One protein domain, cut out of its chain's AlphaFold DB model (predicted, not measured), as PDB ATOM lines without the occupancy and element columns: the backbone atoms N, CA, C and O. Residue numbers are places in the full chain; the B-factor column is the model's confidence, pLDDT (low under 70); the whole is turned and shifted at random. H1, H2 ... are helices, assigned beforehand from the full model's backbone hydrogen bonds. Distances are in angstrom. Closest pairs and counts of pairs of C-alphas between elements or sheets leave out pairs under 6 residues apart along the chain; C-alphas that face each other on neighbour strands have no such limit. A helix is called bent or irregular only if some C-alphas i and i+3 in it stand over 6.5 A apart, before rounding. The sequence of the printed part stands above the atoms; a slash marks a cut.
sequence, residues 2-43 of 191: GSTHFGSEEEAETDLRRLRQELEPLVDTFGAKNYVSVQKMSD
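Overview. This is residues 2 to 43 of the 191 residues of a protein of Chloroflexi bacterium (UniProt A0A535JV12). Three short helices are strung along a flat, open loop of chain: H1 and H2 follow each other on one side, and H3 sits at the other end of the longest axis, beyond a long link. The first residues, 2 to 8, lead to H1, and residues 21 to 27 stick out at the end away from H3. The printed part has 42 residues with three named helices, in the order H1, H2, H3, and no named strand. The class is all helix, though under half of the residues, 18 of 42, are in named elements. The whole is only just loose, close to compact, with a radius of gyration of the C-alphas of 11.0 A and spans of 29 by 23 by 10 A.

Along the chain. The printed part begins at Gly 2, with its C-alpha at (-21.383, -22.355, 13.559). H1, residues 9 to 15, is the longest helix by residues; it begins with C-alpha 9 at (-5.171, -18.548, 14.023) and measures 9.8 A from first to last C-alpha. H2, residues 17 to 22, measures 7.1 A; it is neither bent nor irregular, but only just: C-alphas 19 and 22 are 6.2 A apart. H3, residues 35 to 39, measures 6.3 A and ends with C-alpha 39 at (-15.528, -33.533, 17.146).

Arrangement. H1 and H2 meet only through their link, a tight one of 1 residue, Leu 16. H3 is apart from H1. H3 is also apart from H2. In H1, H2 and H3 every O i to N i+4 pair is within hydrogen-bond range.

Size, cuts and confidence. The two C-alphas farthest apart are those of Glu 22 and Asp 43, at 30.2 A. The link from H2 to H3 is long, residues 23 to 34. Residues 21 to 27, of which 21 and 22 belong to H2, stand free. The printed part has no cut. Its mean pLDDT is 92.0, and no printed residue is under 70.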
ATOM      1  N   GLY A   2     -22.690 -21.868  13.100       82.38
ATOM      2  CA  GLY A   2     -21.383 -22.355  13.559       82.38
ATOM      3  C   GLY A   2     -20.407 -22.421  12.387       82.38
ATOM      4  O   GLY A   2     -20.835 -22.608  11.253       82.38
ATOM      5  N   SER A   3     -19.114 -22.241  12.647       90.56
ATOM      6  CA  SER A   3     -18.062 -22.410  11.641       90.56
ATOM      7  C   SER A   3     -16.802 -22.983  12.285       90.56
ATOM      8  O   SER A   3     -16.600 -22.874  13.496       90.56
ATOM      9  N   THR A   4     -15.962 -23.632  11.487       93.19
ATOM     10  CA  THR A   4     -14.665 -24.167  11.907       93.19
ATOM     11  C   THR A   4     -13.660 -23.920  10.794       93.19
ATOM     12  O   THR A   4     -13.897 -24.293   9.649       93.19
ATOM     13  N   HIS A   5     -12.537 -23.298  11.143       94.00
ATOM     14  CA  HIS A   5     -11.400 -23.108  10.253       94.00
ATOM     15  C   HIS A   5     -10.323 -24.153  10.582       94.00
ATOM     16  O   HIS A   5     -10.034 -24.402  11.754       94.00
ATOM     17  N   PHE A   6      -9.730 -24.758   9.553       93.69
ATOM     18  CA  PHE A   6      -8.619 -25.704   9.680       93.69
ATOM     19  C   PHE A   6      -7.347 -25.068   9.118       93.69
ATOM     20  O   PHE A   6      -7.090 -25.153   7.920       93.69
ATOM     21  N   GLY A   7      -6.559 -24.448   9.992       93.50
ATOM     22  CA  GLY A   7      -5.367 -23.694   9.615       93.50
ATOM     23  C   GLY A   7      -4.828 -22.892  10.795       93.50
ATOM     24  O   GLY A   7      -5.055 -23.261  11.952       93.50
ATOM     25  N   SER A   8      -4.081 -21.833  10.506       94.88
ATOM     26  CA  SER A   8      -3.512 -20.964  11.538       94.88
ATOM     27  C   SER A   8      -4.565 -20.043  12.172       94.88
ATOM     28  O   SER A   8      -5.616 -19.774  11.595       94.88
ATOM     29  N   GLU A   9      -4.281 -19.523  13.369       92.25
ATOM     30  CA  GLU A   9      -5.171 -18.548  14.023       92.25
ATOM     31  C   GLU A   9      -5.282 -17.242  13.221       92.25
ATOM     32  O   GLU A   9      -6.356 -16.653  13.158       92.25
ATOM     33  N   GLU A  10      -4.207 -16.815  12.551       94.31
ATOM     34  CA  GLU A  10      -4.198 -15.613  11.708       94.31
ATOM     35  C   GLU A  10      -5.122 -15.753  10.484       94.31
ATOM     36  O   GLU A  10      -5.896 -14.842  10.168       94.31
ATOM     37  N   GLU A  11      -5.088 -16.913   9.822       95.69
ATOM     38  CA  GLU A  11      -6.008 -17.233   8.726       95.69
ATOM     39  C   GLU A  11      -7.448 -17.328   9.237       95.69
ATOM     40  O   GLU A  11      -8.349 -16.749   8.631       95.69
ATOM     41  N   ALA A  12      -7.668 -17.960  10.396       94.62
ATOM     42  CA  ALA A  12      -8.990 -18.052  11.011       94.62
ATOM     43  C   ALA A  12      -9.589 -16.669  11.327       94.62
ATOM     44  O   ALA A  12     -10.769 -16.441  11.056       94.62
ATOM     45  N   GLU A  13      -8.798 -15.731  11.860       92.12
ATOM     46  CA  GLU A  13      -9.238 -14.348  12.108       92.12
ATOM     47  C   GLU A  13      -9.643 -13.628  10.817       92.12
ATOM     48  O   GLU A  13     -10.561 -12.804  10.810       92.12
ATOM     49  N   THR A  14      -8.985 -13.947   9.703       94.00
ATOM     50  CA  THR A  14      -9.329 -13.392   8.393       94.00
ATOM     51  C   THR A  14     -10.593 -14.026   7.822       94.00
ATOM     52  O   THR A  14     -11.527 -13.300   7.474       94.00
ATOM     53  N   ASP A  15     -10.658 -15.353   7.783       94.19
ATOM     54  CA  ASP A  15     -11.753 -16.108   7.171       94.19
ATOM     55  C   ASP A  15     -13.076 -15.948   7.928       94.19
ATOM     56  O   ASP A  15     -14.154 -15.905   7.332       94.19
ATOM     57  N   LEU A  16     -13.009 -15.850   9.259       93.31
ATOM     58  CA  LEU A  16     -14.186 -15.803  10.126       93.31
ATOM     59  C   LEU A  16     -14.609 -14.374  10.480       93.31
ATOM     60  O   LEU A  16     -15.644 -14.192  11.125       93.31
ATOM     61  N   ARG A  17     -13.862 -13.354  10.034       91.56
ATOM     62  CA  ARG A  17     -14.102 -11.939  10.365       91.56
ATOM     63  C   ARG A  17     -15.542 -11.515  10.128       91.56
ATOM     64  O   ARG A  17     -16.165 -10.933  11.009       91.56
ATOM     65  N   ARG A  18     -16.091 -11.863   8.963       91.38
ATOM     66  CA  ARG A  18     -17.464 -11.507   8.588       91.38
ATOM     67  C   ARG A  18     -18.485 -12.086   9.564       91.38
ATOM     68  O   ARG A  18     -19.395 -11.384   9.988       91.38
ATOM     69  N   LEU A  19     -18.297 -13.338   9.978       90.25
ATOM     70  CA  LEU A  19     -19.180 -13.995  10.944       90.25
ATOM     71  C   LEU A  19     -19.070 -13.386  12.344       90.25
ATOM     72  O   LEU A  19     -20.071 -13.306  13.050       90.25
ATOM     73  N   ARG A  20     -17.864 -12.975  12.741       88.56
ATOM     74  CA  ARG A  20     -17.573 -12.483  14.094       88.56
ATOM     75  C   ARG A  20     -17.861 -10.996  14.287       88.56
ATOM     76  O   ARG A  20     -18.223 -10.596  15.385       88.56
ATOM     77  N   GLN A  21     -17.678 -10.183  13.247       86.75
ATOM     78  CA  GLN A  21     -17.678  -8.720  13.353       86.75
ATOM     79  C   GLN A  21     -18.745  -8.050  12.482       86.75
ATOM     80  O   GLN A  21     -19.330  -7.064  12.912       86.75
ATOM     81  N   GLU A  22     -19.019  -8.560  11.277       89.56
ATOM     82  CA  GLU A  22     -19.928  -7.890  10.328       89.56
ATOM     83  C   GLU A  22     -21.388  -8.337  10.473       89.56
ATOM     84  O   GLU A  22     -22.295  -7.564  10.185       89.56
ATOM     85  N   LEU A  23     -21.629  -9.580  10.900       88.88
ATOM     86  CA  LEU A  23     -22.980 -10.120  11.103       88.88
ATOM     87  C   LEU A  23     -23.563  -9.831  12.498       88.88
ATOM     88  O   LEU A  23     -24.618 -10.373  12.819       88.88
ATOM     89  N   GLU A  24     -22.879  -9.021  13.312       88.25
ATOM     90  CA  GLU A  24     -23.301  -8.606  14.663       88.25
ATOM     91  C   GLU A  24     -23.870  -9.768  15.512       88.25
ATOM     92  O   GLU A  24     -25.033  -9.739  15.931       88.25
ATOM     93  N   PRO A  25     -23.089 -10.842  15.755       90.19
ATOM     94  CA  PRO A  25     -23.588 -11.988  16.499       90.19
ATOM     95  C   PRO A  25     -23.931 -11.598  17.941       90.19
ATOM     96  O   PRO A  25     -23.191 -10.873  18.602       90.19
ATOM     97  N   LEU A  26     -25.021 -12.160  18.471       92.12
ATOM     98  CA  LEU A  26     -25.413 -11.954  19.873       92.12
ATOM     99  C   LEU A  26     -24.349 -12.451  20.864       92.12
ATOM    100  O   LEU A  26     -24.203 -11.892  21.948       92.12
ATOM    101  N   VAL A  27     -23.634 -13.522  20.505       91.19
ATOM    102  CA  VAL A  27     -22.534 -14.098  21.286       91.19
ATOM    103  C   VAL A  27     -21.447 -14.573  20.322       91.19
ATOM    104  O   VAL A  27     -21.737 -15.334  19.400       91.19
ATOM    105  N   ASP A  28     -20.200 -14.167  20.566       90.38
ATOM    106  CA  ASP A  28     -19.010 -14.729  19.918       90.38
ATOM    107  C   ASP A  28     -18.378 -15.787  20.840       90.38
ATOM    108  O   ASP A  28     -17.954 -15.484  21.955       90.38
ATOM    109  N   THR A  29     -18.347 -17.041  20.383       90.69
ATOM    110  CA  THR A  29     -17.712 -18.173  21.084       90.69
ATOM    111  C   THR A  29     -16.541 -18.777  20.304       90.69
ATOM    112  O   THR A  29     -16.059 -19.861  20.656       90.69
ATOM    113  N   PHE A  30     -16.076 -18.105  19.246       90.31
ATOM    114  CA  PHE A  30     -14.938 -18.568  18.464       90.31
ATOM    115  C   PHE A  30     -13.667 -18.596  19.315       90.31
ATOM    116  O   PHE A  30     -13.404 -17.726  20.142       90.31
ATOM    117  N   GLY A  31     -12.859 -19.629  19.101       91.19
ATOM    118  CA  GLY A  31     -11.583 -19.793  19.777       91.19
ATOM    119  C   GLY A  31     -10.890 -21.067  19.326       91.19
ATOM    120  O   GLY A  31     -11.541 -22.008  18.862       91.19
ATOM    121  N   ALA A  32      -9.568 -21.099  19.478       93.69
ATOM    122  CA  ALA A  32      -8.771 -22.264  19.139       93.69
ATOM    123  C   ALA A  32      -9.207 -23.480  19.972       93.69
ATOM    124  O   ALA A  32      -9.341 -23.425  21.199       93.69
ATOM    125  N   LYS A  33      -9.442 -24.601  19.290       93.56
ATOM    126  CA  LYS A  33      -9.777 -25.890  19.899       93.56
ATOM    127  C   LYS A  33      -8.950 -26.968  19.223       93.56
ATOM    128  O   LYS A  33      -8.714 -26.919  18.020       93.56
ATOM    129  N   ASN A  34      -8.541 -27.975  19.989       94.50
ATOM    130  CA  ASN A  34      -7.992 -29.175  19.372       94.50
ATOM    131  C   ASN A  34      -9.101 -29.908  18.594       94.50
ATOM    132  O   ASN A  34     -10.286 -29.812  18.928       94.50
ATOM    133  N   TYR A  35      -8.702 -30.668  17.576       94.00
ATOM    134  CA  TYR A  35      -9.629 -31.370  16.690       94.00
ATOM    135  C   TYR A  35     -10.617 -32.277  17.439       94.00
ATOM    136  O   TYR A  35     -11.811 -32.278  17.150       94.00
ATOM    137  N   VAL A  36     -10.143 -33.010  18.449       96.12
ATOM    138  CA  VAL A  36     -10.984 -33.933  19.226       96.12
ATOM    139  C   VAL A  36     -12.055 -33.178  20.008       96.12
ATOM    140  O   VAL A  36     -13.185 -33.644  20.095       96.12
ATOM    141  N   SER A  37     -11.735 -32.004  20.548       94.38
ATOM    142  CA  SER A  37     -12.708 -31.150  21.221       94.38
ATOM    143  C   SER A  37     -13.793 -30.681  20.261       94.38
ATOM    144  O   SER A  37     -14.951 -30.722  20.653       94.38
ATOM    145  N   VAL A  38     -13.448 -30.303  19.021       93.38
ATOM    146  CA  VAL A  38     -14.438 -29.943  17.985       93.38
ATOM    147  C   VAL A  38     -15.347 -31.132  17.673       93.38
ATOM    148  O   VAL A  38     -16.567 -30.999  17.713       93.38
ATOM    149  N   GLN A  39     -14.768 -32.317  17.456       94.31
ATOM    150  CA  GLN A  39     -15.528 -33.533  17.146       94.31
ATOM    151  C   GLN A  39     -16.509 -33.955  18.249       94.31
ATOM    152  O   GLN A  39     -17.488 -34.626  17.944       94.31
ATOM    153  N   LYS A  40     -16.257 -33.573  19.507       94.88
ATOM    154  CA  LYS A  40     -17.086 -33.931  20.668       94.88
ATOM    155  C   LYS A  40     -18.124 -32.879  21.054       94.88
ATOM    156  O   LYS A  40     -18.872 -33.092  22.004       94.88
ATOM    157  N   MET A  41     -18.183 -31.735  20.363       91.50
ATOM    158  CA  MET A  41     -19.060 -30.621  20.762       91.50
ATOM    159  C   MET A  41     -20.550 -30.991  20.780       91.50
ATOM    160  O   MET A  41     -21.309 -30.372  21.521       91.50
ATOM    161  N   SER A  42     -20.956 -32.002  20.011       89.00
ATOM    162  CA  SER A  42     -22.347 -32.459  19.939       89.00
ATOM    163  C   SER A  42     -22.644 -33.703  20.785       89.00
ATOM    164  O   SER A  42     -23.797 -34.121  20.813       89.00
ATOM    165  N   ASP A  43     -21.666 -34.292  21.487       92.00
ATOM    166  CA  ASP A  43     -21.826 -35.586  22.179       92.00
ATOM    167  C   ASP A  43     -22.963 -35.565  23.214       92.00
ATOM    168  O   ASP A  43     -23.798 -36.467  23.248       92.00
TER     169      ASP A  43